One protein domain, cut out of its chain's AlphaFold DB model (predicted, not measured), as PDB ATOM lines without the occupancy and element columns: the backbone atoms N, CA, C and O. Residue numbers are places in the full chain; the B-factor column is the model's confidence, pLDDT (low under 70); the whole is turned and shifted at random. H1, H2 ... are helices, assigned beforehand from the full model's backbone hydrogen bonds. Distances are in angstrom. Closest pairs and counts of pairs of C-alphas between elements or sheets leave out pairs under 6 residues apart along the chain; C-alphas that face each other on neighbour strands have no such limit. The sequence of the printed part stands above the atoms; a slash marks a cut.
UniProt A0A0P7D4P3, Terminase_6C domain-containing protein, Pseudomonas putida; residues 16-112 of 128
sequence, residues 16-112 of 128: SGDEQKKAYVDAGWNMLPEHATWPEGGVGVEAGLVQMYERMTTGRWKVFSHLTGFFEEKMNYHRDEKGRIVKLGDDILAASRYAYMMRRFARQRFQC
ATOM      1  N   SER A  16     120.840 197.257 121.051       65.69
ATOM      2  CA  SER A  16     122.085 196.895 121.748       65.69
ATOM      3  C   SER A  16     122.472 195.410 121.651       65.69
ATOM      4  O   SER A  16     123.658 195.096 121.568       65.69
ATOM      5  N   GLY A  17     121.504 194.487 121.659       73.12
ATOM      6  CA  GLY A  17     121.767 193.045 121.716       73.12
ATOM      7  C   GLY A  17     122.380 192.488 120.427       73.12
ATOM      8  O   GLY A  17     123.362 191.745 120.478       73.12
ATOM      9  N   ASP A  18     121.843 192.880 119.270       78.50
ATOM     10  CA  ASP A  18     122.336 192.433 117.961       78.50
ATOM     11  C   ASP A  18     123.692 193.061 117.614       78.50
ATOM     12  O   ASP A  18     124.571 192.391 117.065       78.50
ATOM     13  N   GLU A  19     123.904 194.323 117.994       82.56
ATOM     14  CA  GLU A  19     125.199 194.993 117.851       82.56
ATOM     15  C   GLU A  19     126.273 194.334 118.725       82.56
ATOM     16  O   GLU A  19     127.368 194.030 118.244       82.56
ATOM     17  N   GLN A  20     125.952 194.031 119.988       82.88
ATOM     18  CA  GLN A  20     126.854 193.301 120.880       82.88
ATOM     19  C   GLN A  20     127.153 191.906 120.339       82.88
ATOM     20  O   GLN A  20     128.315 191.503 120.280       82.88
ATOM     21  N   LYS A  21     126.130 191.175 119.880       87.75
ATOM     22  CA  LYS A  21     126.309 189.868 119.242       87.75
ATOM     23  C   LYS A  21     127.282 189.959 118.073       87.75
ATOM     24  O   LYS A  21     128.167 189.111 117.980       87.75
ATOM     25  N   LYS A  22     127.145 190.967 117.205       87.69
ATOM     26  CA  LYS A  22     128.053 191.169 116.072       87.69
ATOM     27  C   LYS A  22     129.500 191.328 116.539       87.69
ATOM     28  O   LYS A  22     130.358 190.612 116.038       87.69
ATOM     29  N   ALA A  23     129.753 192.153 117.555       87.50
ATOM     30  CA  ALA A  23     131.095 192.314 118.118       87.50
ATOM     31  C   ALA A  23     131.676 190.990 118.663       87.50
ATOM     32  O   ALA A  23     132.849 190.691 118.444       87.50
ATOM     33  N   TYR A  24     130.860 190.160 119.324       87.94
ATOM     34  CA  TYR A  24     131.297 188.834 119.783       87.94
ATOM     35  C   TYR A  24     131.561 187.864 118.622       87.94
ATOM     36  O   TYR A  24     132.537 187.114 118.668       87.94
ATOM     37  N   VAL A  25     130.734 187.879 117.572       88.75
ATOM     38  CA  VAL A  25     130.961 187.081 116.354       88.75
ATOM     39  C   VAL A  25     132.264 187.495 115.671       88.75
ATOM     40  O   VAL A  25     133.068 186.625 115.338       88.75
ATOM     41  N   ASP A  26     132.511 188.799 115.535       88.81
ATOM     42  CA  ASP A  26     133.745 189.348 114.960       88.81
ATOM     43  C   ASP A  26     134.979 188.960 115.801       88.81
ATOM     44  O   ASP A  26     136.045 188.673 115.257       88.81
ATOM     45  N   ALA A  27     134.823 188.842 117.125       88.19
ATOM     46  CA  ALA A  27     135.842 188.314 118.038       88.19
ATOM     47  C   ALA A  27     136.006 186.775 117.990       88.19
ATOM     48  O   ALA A  27     136.777 186.208 118.765       88.19
ATOM     49  N   GLY A  28     135.290 186.079 117.100       87.38
ATOM     50  CA  GLY A  28     135.411 184.636 116.876       87.38
ATOM     51  C   GLY A  28     134.513 183.763 117.759       87.38
ATOM     52  O   GLY A  28     134.701 182.543 117.813       87.38
ATOM     53  N   TRP A  29     133.533 184.345 118.456       87.00
ATOM     54  CA  TRP A  29     132.585 183.571 119.256       87.00
ATOM     55  C   TRP A  29     131.522 182.904 118.384       87.00
ATOM     56  O   TRP A  29     130.963 183.494 117.463       87.00
ATOM     57  N   ASN A  30     131.176 181.664 118.731       90.31
ATOM     58  CA  ASN A  30     130.087 180.938 118.082       90.31
ATOM     59  C   ASN A  30     128.748 181.268 118.764       90.31
ATOM     60  O   ASN A  30     128.233 180.491 119.572       90.31
ATOM     61  N   MET A  31     128.230 182.460 118.472       91.62
ATOM     62  CA  MET A  31     126.959 182.964 118.996       91.62
ATOM     63  C   MET A  31     125.769 182.236 118.357       91.62
ATOM     64  O   MET A  31     125.762 181.976 117.154       91.62
ATOM     65  N   LEU A  32     124.736 181.934 119.147       93.00
ATOM     66  CA  LEU A  32     123.484 181.392 118.612       93.00
ATOM     67  C   LEU A  32     122.799 182.401 117.668       93.00
ATOM     68  O   LEU A  32     122.944 183.614 117.851       93.00
ATOM     69  N   PRO A  33     122.053 181.937 116.649       89.44
ATOM     70  CA  PRO A  33     121.421 182.831 115.679       89.44
ATOM     71  C   PRO A  33     120.365 183.726 116.333       89.44
ATOM     72  O   PRO A  33     120.285 184.906 116.005       89.44
ATOM     73  N   GLU A  34     119.632 183.190 117.302       90.50
ATOM     74  CA  GLU A  34     118.586 183.887 118.044       90.50
ATOM     75  C   GLU A  34     119.004 184.108 119.496       90.50
ATOM     76  O   GLU A  34     119.806 183.347 120.054       90.50
ATOM     77  N   HIS A  35     118.436 185.148 120.103       90.81
ATOM     78  CA  HIS A  35     118.599 185.427 121.521       90.81
ATOM     79  C   HIS A  35     117.958 184.327 122.375       90.81
ATOM     80  O   HIS A  35     117.195 183.483 121.899       90.81
ATOM     81  N   ALA A  36     118.276 184.325 123.665       92.88
ATOM     82  CA  ALA A  36     117.793 183.323 124.596       92.88
ATOM     83  C   ALA A  36     116.262 183.357 124.731       92.88
ATOM     84  O   ALA A  36     115.698 184.316 125.254       92.88
ATOM     85  N   THR A  37     115.610 182.280 124.292       94.25
ATOM     86  CA  THR A  37     114.154 182.077 124.325       94.25
ATOM     87  C   THR A  37     113.808 180.669 124.797       94.25
ATOM     88  O   THR A  37     114.580 179.723 124.593       94.25
ATOM     89  N   TRP A  38     112.637 180.496 125.409       93.06
ATOM     90  CA  TRP A  38     112.107 179.170 125.735       93.06
ATOM     91  C   TRP A  38     111.695 178.392 124.472       93.06
ATOM     92  O   TRP A  38     111.393 179.014 123.453       93.06
ATOM     93  N   PRO A  39     111.669 177.045 124.509       90.75
ATOM     94  CA  PRO A  39     111.189 176.227 123.390       90.75
ATOM     95  C   PRO A  39     109.765 176.579 122.940       90.75
ATOM     96  O   PRO A  39     109.474 176.556 121.749       90.75
ATOM     97  N   GLU A  40     108.901 176.936 123.888       88.88
ATOM     98  CA  GLU A  40     107.510 177.344 123.667       88.88
ATOM     99  C   GLU A  40     107.381 178.827 123.267       88.88
ATOM    100  O   GLU A  40     106.279 179.315 123.021       88.88
ATOM    101  N   GLY A  41     108.503 179.551 123.196       86.75
ATOM    102  CA  GLY A  41     108.565 180.992 122.974       86.75
ATOM    103  C   GLY A  41     108.619 181.816 124.266       86.75
ATOM    104  O   GLY A  41     108.345 181.345 125.370       86.75
ATOM    105  N   GLY A  42     108.999 183.088 124.126       86.50
ATOM    106  CA  GLY A  42     109.110 184.041 125.233       86.50
ATOM    107  C   GLY A  42     110.456 184.021 125.970       86.50
ATOM    108  O   GLY A  42     111.271 183.110 125.829       86.50
ATOM    109  N   VAL A  43     110.672 185.062 126.779       87.12
ATOM    110  CA  VAL A  43     111.940 185.362 127.485       87.12
ATOM    111  C   VAL A  43     111.759 185.439 129.009       87.12
ATOM    112  O   VAL A  43     112.519 186.093 129.721       87.12
ATOM    113  N   GLY A  44     110.707 184.798 129.529       88.38
ATOM    114  CA  GLY A  44     110.307 184.901 130.933       88.38
ATOM    115  C   GLY A  44     111.411 184.459 131.900       88.38
ATOM    116  O   GLY A  44     111.809 183.293 131.907       88.38
ATOM    117  N   VAL A  45     111.870 185.389 132.742       89.38
ATOM    118  CA  VAL A  45     112.930 185.161 133.740       89.38
ATOM    119  C   VAL A  45     112.467 184.227 134.859       89.38
ATOM    120  O   VAL A  45     113.206 183.328 135.259       89.38
ATOM    121  N   GLU A  46     111.229 184.405 135.321       90.62
ATOM    122  CA  GLU A  46     110.645 183.667 136.448       90.62
ATOM    123  C   GLU A  46     110.635 182.152 136.220       90.62
ATOM    124  O   GLU A  46     111.077 181.386 137.076       90.62
ATOM    125  N   ALA A  47     110.233 181.709 135.024       90.62
ATOM    126  CA  ALA A  47     110.248 180.293 134.659       90.62
ATOM    127  C   ALA A  47     111.658 179.685 134.764       90.62
ATOM    128  O   ALA A  47     111.827 178.551 135.212       90.62
ATOM    129  N   GLY A  48     112.682 180.459 134.390       91.50
ATOM    130  CA  GLY A  48     114.076 180.035 134.477       91.50
ATOM    131  C   GLY A  48     114.544 179.899 135.914       91.50
ATOM    132  O   GLY A  48     115.173 178.899 136.251       91.50
ATOM    133  N   LEU A  49     114.184 180.858 136.766       92.12
ATOM    134  CA  LEU A  49     114.528 180.828 138.184       92.12
ATOM    135  C   LEU A  49     113.881 179.655 138.912       92.12
ATOM    136  O   LEU A  49     114.582 178.945 139.627       92.12
ATOM    137  N   VAL A  50     112.586 179.406 138.695       92.81
ATOM    138  CA  VAL A  50     111.879 178.282 139.329       92.81
ATOM    139  C   VAL A  50     112.522 176.951 138.939       92.81
ATOM    140  O   VAL A  50     112.857 176.151 139.812       92.81
ATOM    141  N   GLN A  51     112.785 176.734 137.647       94.38
ATOM    142  CA  GLN A  51     113.419 175.498 137.174       94.38
ATOM    143  C   GLN A  51     114.868 175.346 137.662       94.38
ATOM    144  O   GLN A  51     115.296 174.243 138.006       94.38
ATOM    145  N   MET A  52     115.648 176.432 137.683       94.88
ATOM    146  CA  MET A  52     117.012 176.411 138.220       94.88
ATOM    147  C   MET A  52     117.002 176.082 139.711       94.88
ATOM    148  O   MET A  52     117.751 175.206 140.141       94.88
ATOM    149  N   TYR A  53     116.131 176.731 140.485       93.69
ATOM    150  CA  TYR A  53     115.989 176.501 141.917       93.69
ATOM    151  C   TYR A  53     115.579 175.058 142.223       93.69
ATOM    152  O   TYR A  53     116.244 174.396 143.016       93.69
ATOM    153  N   GLU A  54     114.570 174.523 141.530       96.31
ATOM    154  CA  GLU A  54     114.150 173.121 141.657       96.31
ATOM    155  C   GLU A  54     115.313 172.152 141.385       96.31
ATOM    156  O   GLU A  54     115.517 171.158 142.087       96.31
ATOM    157  N   ARG A  55     116.135 172.429 140.368       96.75
ATOM    158  CA  ARG A  55     117.315 171.606 140.074       96.75
ATOM    159  C   ARG A  55     118.398 171.742 141.136       96.75
ATOM    160  O   ARG A  55     119.065 170.752 141.416       96.75
ATOM    161  N   MET A  56     118.577 172.916 141.732       94.62
ATOM    162  CA  MET A  56     119.505 173.095 142.853       94.62
ATOM    163  C   MET A  56     119.048 172.303 144.080       94.62
ATOM    164  O   MET A  56     119.852 171.561 144.641       94.62
ATOM    165  N   THR A  57     117.768 172.389 144.457       94.44
ATOM    166  CA  THR A  57     117.224 171.694 145.639       94.44
ATOM    167  C   THR A  57     117.204 170.176 145.470       94.44
ATOM    168  O   THR A  57     117.515 169.448 146.404       94.44
ATOM    169  N   THR A  58     116.930 169.686 144.260       97.44
ATOM    170  CA  THR A  58     116.992 168.249 143.924       97.44
ATOM    171  C   THR A  58     118.403 167.753 143.589       97.44
ATOM    172  O   THR A  58     118.586 166.594 143.224       97.44
ATOM    173  N   GLY A  59     119.419 168.617 143.658       95.06
ATOM    174  CA  GLY A  59     120.810 168.251 143.399       95.06
ATOM    175  C   GLY A  59     121.152 167.958 141.931       95.06
ATOM    176  O   GLY A  59     122.228 167.426 141.673       95.06
ATOM    177  N   ARG A  60     120.291 168.321 140.976       96.44
ATOM    178  CA  ARG A  60     120.505 168.201 139.520       96.44
ATOM    179  C   ARG A  60     121.209 169.414 138.899       96.44
ATOM    180  O   ARG A  60     121.595 169.357 137.736       96.44
ATOM    181  N   TRP A  61     121.357 170.509 139.643       95.94
ATOM    182  CA  TRP A  61     122.204 171.646 139.284       95.94
ATOM    183  C   TRP A  61     123.468 171.612 140.134       95.94
ATOM    184  O   TRP A  61     123.395 171.707 141.360       95.94
ATOM    185  N   LYS A  62     124.623 171.466 139.488       95.25
ATOM    186  CA  LYS A  62     125.930 171.427 140.146       95.25
ATOM    187  C   LYS A  62     126.795 172.554 139.603       95.25
ATOM    188  O   LYS A  62     126.787 172.820 138.406       95.25
ATOM    189  N   VAL A  63     127.537 173.195 140.496       94.81
ATOM    190  CA  VAL A  63     128.489 174.259 140.172       94.81
ATOM    191  C   VAL A  63     129.831 173.849 140.752       94.81
ATOM    192  O   VAL A  63     129.885 173.355 141.879       94.81
ATOM    193  N   PHE A  64     130.902 174.002 139.974       96.00
ATOM    194  CA  PHE A  64     132.249 173.706 140.450       96.00
ATOM    195  C   PHE A  64     132.608 174.619 141.627       96.00
ATOM    196  O   PHE A  64     132.332 175.815 141.600       96.00
ATOM    197  N   SER A  65     133.252 174.058 142.650       94.44
ATOM    198  CA  SER A  65     133.517 174.742 143.924       94.44
ATOM    199  C   SER A  65     134.372 176.006 143.801       94.44
ATOM    200  O   SER A  65     134.236 176.907 144.618       94.44
ATOM    201  N   HIS A  66     135.230 176.095 142.782       93.62
ATOM    202  CA  HIS A  66     136.113 177.243 142.556       93.62
ATOM    203  C   HIS A  66     135.425 178.433 141.864       93.62
ATOM    204  O   HIS A  66     136.039 179.487 141.732       93.62
ATOM    205  N   LEU A  67     134.172 178.298 141.412       95.75
ATOM    206  CA  LEU A  67     133.420 179.387 140.777       95.75
ATOM    207  C   LEU A  67     132.753 180.277 141.839       95.75
ATOM    208  O   LEU A  67     131.526 180.341 141.920       95.75
ATOM    209  N   THR A  68     133.558 180.945 142.670       95.94
ATOM    210  CA  THR A  68     133.087 181.739 143.824       95.94
ATOM    211  C   THR A  68     132.088 182.824 143.436       95.94
ATOM    212  O   THR A  68     131.071 182.958 144.110       95.94
ATOM    213  N   GLY A  69     132.295 183.496 142.297       96.19
ATOM    214  CA  GLY A  69     131.388 184.536 141.801       96.19
ATOM    215  C   GLY A  69     129.941 184.056 141.644       96.19
ATOM    216  O   GLY A  69     129.015 184.761 142.022       96.19
ATOM    217  N   PHE A  70     129.718 182.809 141.209       95.19
ATOM    218  CA  PHE A  70     128.360 182.251 141.154       95.19
ATOM    219  C   PHE A  70     127.713 182.189 142.545       95.19
ATOM    220  O   PHE A  70     126.523 182.463 142.701       95.19
ATOM    221  N   PHE A  71     128.476 181.776 143.559       95.12
ATOM    222  CA  PHE A  71     127.968 181.637 144.922       95.12
ATOM    223  C   PHE A  71     127.721 182.997 145.576       95.12
ATOM    224  O   PHE A  71     126.721 183.136 146.277       95.12
ATOM    225  N   GLU A  72     128.574 183.985 145.311       95.56
ATOM    226  CA  GLU A  72     128.404 185.371 145.762       95.56
ATOM    227  C   GLU A  72     127.122 185.984 145.192       95.56
ATOM    228  O   GLU A  72     126.270 186.445 145.954       95.56
ATOM    229  N   GLU A  73     126.927 185.904 143.872       95.62
ATOM    230  CA  GLU A  73     125.689 186.370 143.243       95.62
ATOM    231  C   GLU A  73     124.473 185.629 143.806       95.62
ATOM    232  O   GLU A  73     123.482 186.246 144.186       95.62
ATOM    233  N   LYS A  74     124.553 184.299 143.950       93.31
ATOM    234  CA  LYS A  74     123.461 183.484 144.507       93.31
ATOM    235  C   LYS A  74     123.096 183.866 145.941       93.31
ATOM    236  O   LYS A  74     121.922 183.761 146.289       93.31
ATOM    237  N   MET A  75     124.062 184.237 146.781       92.50
ATOM    238  CA  MET A  75     123.788 184.674 148.156       92.50
ATOM    239  C   MET A  75     123.123 186.049 148.196       92.50
ATOM    240  O   MET A  75     122.235 186.266 149.016       92.50
ATOM    241  N   ASN A  76     123.523 186.949 147.298       93.00
ATOM    242  CA  ASN A  76     122.979 188.302 147.224       93.00
ATOM    243  C   ASN A  76     121.672 188.385 146.424       93.00
ATOM    244  O   ASN A  76     120.986 189.402 146.493       93.00
ATOM    245  N   TYR A  77     121.301 187.346 145.677       92.62
ATOM    246  CA  TYR A  77     120.093 187.340 144.859       92.62
ATOM    247  C   TYR A  77     118.822 187.311 145.715       92.62
ATOM    248  O   TYR A  77     118.550 186.339 146.422       92.62
ATOM    249  N   HIS A  78     118.012 188.365 145.630       93.12
ATOM    250  CA  HIS A  78     116.811 188.525 146.448       93.12
ATOM    251  C   HIS A  78     115.680 189.228 145.690       93.12
ATOM    252  O   HIS A  78     115.830 189.706 144.560       93.12
ATOM    253  N   ARG A  79     114.510 189.262 146.331       94.00
ATOM    254  CA  ARG A  79     113.364 190.051 145.890       94.00
ATOM    255  C   ARG A  79     113.201 191.264 146.791       94.00
ATOM    256  O   ARG A  79     113.478 191.179 147.985       94.00
ATOM    257  N   ASP A  80     112.749 192.366 146.209       93.94
ATOM    258  CA  ASP A  80     112.377 193.559 146.959       93.94
ATOM    259  C   ASP A  80     111.091 193.328 147.776       93.94
ATOM    260  O   ASP A  80     110.409 192.305 147.649       93.94
ATOM    261  N   GLU A  81     110.721 194.314 148.593       94.62
ATOM    262  CA  GLU A  81     109.496 194.291 149.408       94.62
ATOM    263  C   GLU A  81     108.209 194.146 148.573       94.62
ATOM    264  O   GLU A  81     107.163 193.761 149.090       94.62
ATOM    265  N   LYS A  82     108.274 194.435 147.266       94.12
ATOM    266  CA  LYS A  82     107.165 194.316 146.308       94.12
ATOM    267  C   LYS A  82     107.191 192.979 145.556       94.12
ATOM    268  O   LYS A  82     106.395 192.788 144.636       94.12
ATOM    269  N   GLY A  83     108.092 192.063 145.918       90.50
ATOM    270  CA  GLY A  83     108.244 190.738 145.316       90.50
ATOM    271  C   GLY A  83     108.955 190.727 143.957       90.50
ATOM    272  O   GLY A  83     108.981 189.688 143.288       90.50
ATOM    273  N   ARG A  84     109.538 191.847 143.523       90.19
ATOM    274  CA  ARG A  84     110.261 191.952 142.249       90.19
ATOM    275  C   ARG A  84     111.699 191.506 142.432       90.19
ATOM    276  O   ARG A  84     112.325 191.784 143.446       90.19
ATOM    277  N   ILE A  85     112.228 190.832 141.423       90.44
ATOM    278  CA  ILE A  85     113.634 190.438 141.387       90.44
ATOM    279  C   ILE A  85     114.508 191.692 141.346       90.44
ATOM    280  O   ILE A  85     114.351 192.526 140.449       90.44
ATOM    281  N   VAL A  86     115.455 191.785 142.278       91.62
ATOM    282  CA  VAL A  86     116.485 192.822 142.261       91.62
ATOM    283  C   VAL A  86     117.584 192.395 141.288       91.62
ATOM    284  O   VAL A  86     118.297 191.426 141.529       91.62
ATOM    285  N   LYS A  87     117.697 193.105 140.161       86.88
ATOM    286  CA  LYS A  87     118.700 192.862 139.108       86.88
ATOM    287  C   LYS A  87     120.025 193.559 139.440       86.88
ATOM    288  O   LYS A  87     120.425 194.493 138.749       86.88
ATOM    289  N   LEU A  88     120.630 193.196 140.567       89.62
ATOM    290  CA  LEU A  88     121.903 193.754 141.018       89.62
ATOM    291  C   LEU A  88     122.888 192.617 141.268       89.62
ATOM    292  O   LEU A  88     122.616 191.762 142.108       89.62
ATOM    293  N   GLY A  89     124.022 192.637 140.561       88.50
ATOM    294  CA  GLY A  89     125.038 191.590 140.668       88.50
ATOM    295  C   GLY A  89     124.476 190.211 140.323       88.50
ATOM    296  O   GLY A  89     124.633 189.281 141.106       88.50
ATOM    297  N   ASP A  90     123.751 190.102 139.206       92.00
ATOM    298  CA  ASP A  90     123.147 188.851 138.734       92.00
ATOM    299  C   ASP A  90     123.661 188.408 137.359       92.00
ATOM    300  O   ASP A  90     123.001 187.615 136.689       92.00
ATOM    301  N   ASP A  91     124.821 188.900 136.921       91.12
ATOM    302  CA  ASP A  91     125.363 188.661 135.583       91.12
ATOM    303  C   ASP A  91     125.658 187.173 135.328       91.12
ATOM    304  O   ASP A  91     125.224 186.606 134.317       91.12
ATOM    305  N   ILE A  92     126.348 186.499 136.253       94.94
ATOM    306  CA  ILE A  92     126.680 185.071 136.159       94.94
ATOM    307  C   ILE A  92     125.413 184.220 136.289       94.94
ATOM    308  O   ILE A  92     125.244 183.235 135.556       94.94
ATOM    309  N   LEU A  93     124.497 184.576 137.191       94.12
ATOM    310  CA  LEU A  93     123.208 183.904 137.351       94.12
ATOM    311  C   LEU A  93     122.336 184.053 136.103       94.12
ATOM    312  O   LEU A  93     121.739 183.072 135.648       94.12
ATOM    313  N   ALA A  94     122.285 185.247 135.516       92.56
ATOM    314  CA  ALA A  94     121.563 185.525 134.286       92.56
ATOM    315  C   ALA A  94     122.175 184.757 133.111       92.56
ATOM    316  O   ALA A  94     121.444 184.074 132.391       92.56
ATOM    317  N   ALA A  95     123.503 184.773 132.960       93.62
ATOM    318  CA  ALA A  95     124.207 183.994 131.944       93.62
ATOM    319  C   ALA A  95     123.932 182.489 132.090       93.62
ATOM    320  O   ALA A  95     123.581 181.812 131.118       93.62
ATOM    321  N   SER A  96     123.997 181.970 133.318       95.12
ATOM    322  CA  SER A  96     123.671 180.576 133.639       95.12
ATOM    323  C   SER A  96     122.225 180.229 133.273       95.12
ATOM    324  O   SER A  96     121.955 179.168 132.704       95.12
ATOM    325  N   ARG A  97     121.287 181.143 133.548       94.81
ATOM    326  CA  ARG A  97     119.873 181.010 133.184       94.81
ATOM    327  C   ARG A  97     119.676 180.985 131.672       94.81
ATOM    328  O   ARG A  97     118.932 180.135 131.189       94.81
ATOM    329  N   TYR A  98     120.342 181.857 130.916       94.69
ATOM    330  CA  TYR A  98     120.257 181.869 129.451       94.69
ATOM    331  C   TYR A  98     120.847 180.602 128.833       94.69
ATOM    332  O   TYR A  98     120.231 180.010 127.945       94.69
ATOM    333  N   ALA A  99     121.980 180.123 129.350       94.25
ATOM    334  CA  ALA A  99     122.549 178.844 128.942       94.25
ATOM    335  C   ALA A  99     121.572 177.682 129.205       94.25
ATOM    336  O   ALA A  99     121.365 176.830 128.341       94.25
ATOM    337  N   TYR A 100     120.910 177.675 130.367       95.25
ATOM    338  CA  TYR A 100     119.904 176.667 130.707       95.25
ATOM    339  C   TYR A 100     118.636 176.753 129.840       95.25
ATOM    340  O   TYR A 100     118.071 175.722 129.458       95.25
ATOM    341  N   MET A 101     118.198 177.968 129.513       94.94
ATOM    342  CA  MET A 101     117.061 178.235 128.630       94.94
ATOM    343  C   MET A 101     117.332 177.709 127.213       94.94
ATOM    344  O   MET A 101     116.501 177.017 126.622       94.94
ATOM    345  N   MET A 102     118.544 177.935 126.705       95.31
ATOM    346  CA  MET A 102     118.985 177.514 125.372       95.31
ATOM    347  C   MET A 102     119.626 176.120 125.341       95.31
ATOM    348  O   MET A 102     120.230 175.744 124.335       95.31
ATOM    349  N   ARG A 103     119.455 175.300 126.390       93.94
ATOM    350  CA  ARG A 103     120.072 173.961 126.498       93.94
ATOM    351  C   ARG A 103     119.759 173.016 125.331       93.94
ATOM    352  O   ARG A 103     120.510 172.078 125.102       93.94
ATOM    353  N   ARG A 104     118.680 173.269 124.579       94.00
ATOM    354  CA  ARG A 104     118.320 172.532 123.350       94.00
ATOM    355  C   ARG A 104     119.377 172.631 122.241       94.00
ATOM    356  O   ARG A 104     119.430 171.758 121.386       94.00
ATOM    357  N   PHE A 105     120.228 173.656 122.278       94.12
ATOM    358  CA  PHE A 105     121.352 173.837 121.355       94.12
ATOM    359  C   PHE A 105     122.692 173.356 121.932       94.12
ATOM    360  O   PHE A 105     123.732 173.502 121.285       94.12
ATOM    361  N   ALA A 106     122.699 172.804 123.150       93.06
ATOM    362  CA  ALA A 106     123.908 172.252 123.738       93.06
ATOM    363  C   ALA A 106     124.419 171.082 122.888       93.06
ATOM    364  O   ALA A 106     123.655 170.239 122.421       93.06
ATOM    365  N   ARG A 107     125.735 171.031 122.698       91.00
ATOM    366  CA  ARG A 107     126.399 169.960 121.954       91.00
ATOM    367  C   ARG A 107     127.018 168.970 122.921       91.00
ATOM    368  O   ARG A 107     127.525 169.353 123.974       91.00
ATOM    369  N   GLN A 108     127.010 167.700 122.543       90.94
ATOM    370  CA  GLN A 108     127.710 166.676 123.310       90.94
ATOM    371  C   GLN A 108     129.219 166.936 123.245       90.94
ATOM    372  O   GLN A 108     129.732 167.388 122.221       90.94
ATOM    373  N   ARG A 109     129.951 166.618 124.321       85.25
ATOM    374  CA  ARG A 109     131.395 166.896 124.434       85.25
ATOM    375  C   ARG A 109     132.194 166.434 123.209       85.25
ATOM    376  O   ARG A 109     133.013 167.196 122.715       85.25
ATOM    377  N   PHE A 110     131.930 165.233 122.688       86.62
ATOM    378  CA  PHE A 110     132.660 164.687 121.533       86.62
ATOM    379  C   PHE A 110     132.430 165.471 120.229       86.62
ATOM    380  O   PHE A 110     133.243 165.413 119.310       86.62
ATOM    381  N   GLN A 111     131.325 166.214 120.131       86.44
ATOM    382  CA  GLN A 111     131.017 167.061 118.981       86.44
ATOM    383  C   GLN A 111     131.762 168.401 119.050       86.44
ATOM    384  O   GLN A 111     131.918 169.088 118.036       86.44
ATOM    385  N   CYS A 112     132.219 168.786 120.240       80.94
ATOM    386  CA  CYS A 112     132.953 170.014 120.473       80.94
ATOM    387  C   CYS A 112     134.429 169.806 120.139       80.94
ATOM    388  O   CYS A 112     135.243 169.481 121.000       80.94
TER     389      CYS A 112
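What this domain is: This is residues 16 to 112 of the 128 residues of the protein "Terminase_6C domain-containing protein" of Pseudomonas putida (UniProt A0A0P7D4P3). A short helix, H4, is in the middle of this model, and two others, H2 and H3, each pack on it at about a right angle without meeting each other; the first helix, H1, is set off to one side at the end of a long link and packs on no other helix. Long loops make up much of the rest: residues 77 to 90 run out from H3 and fold back to H4, and the last stretch, residues 106 to 112, sticks out as a free tail. The printed part has 97 residues with four named helices, H1, H2, H3 and H4 in that order along the chain, and no named strand; the class is all helix, though under half of the residues, 44 of 97, are in named elements. It is only just compact, close to loose, with a radius of gyration of the C-alphas of 15.0 A, and it spans 41 by 33 by 30 A.

How they stand to each other: H1, residues 16 to 26, touches no helix, and residues 23 to 28, of which 23 to 26 belong to H1, stand free. H2, residues 45 to 57, is apart from H1. H3, residues 68 to 76, is apart from both H1 and H2. H4, residues 91 to 101, is apart from H1. H2 touches H4 with residues 48 to 52 alone; the closest C-alphas are those of Gly 48 and Arg 97, 6.0 A apart, and the lines of the two helices are about perpendicular at 90 degrees. H3 touches H4 as well; the closest C-alphas are those of Phe 70 and Ile 92, 6.0 A apart, and the lines are about perpendicular at 85 degrees. Residues 54 to 59, of which 54 to 57 belong to H2, stand free. In H1, H2, H3 and H4 every O i to N i+4 pair is within hydrogen-bond range.

Where its parts are: H1 begins at C-alpha 16, at (122.085, 196.895, 121.748), and measures 15.5 A from first to last C-alpha over 11 residues. H2, the longest helix with 13 residues, measures 18.5 A and begins at C-alpha 45, at (112.930, 185.161, 133.740). H3 has 9 residues and measures 12.5 A. H4 has 11 residues, measures 15.0 A and ends at C-alpha 101, at (117.061, 178.235, 128.630). Residues 103 to 105 and 109 to 111 are short helical runs without a name.

The domain as a whole: The two C-alphas farthest apart are those of Glu 81 and Phe 110, at 46.8 A. The printed part has no cut. The links from H1 to H2, 18 residues, and from H3 to H4, 14 residues, are long, and the link from H2 to H3, 10 residues, is short. The mean pLDDT of the printed part is 91.3, and residue 16 is the one printed residue under 70.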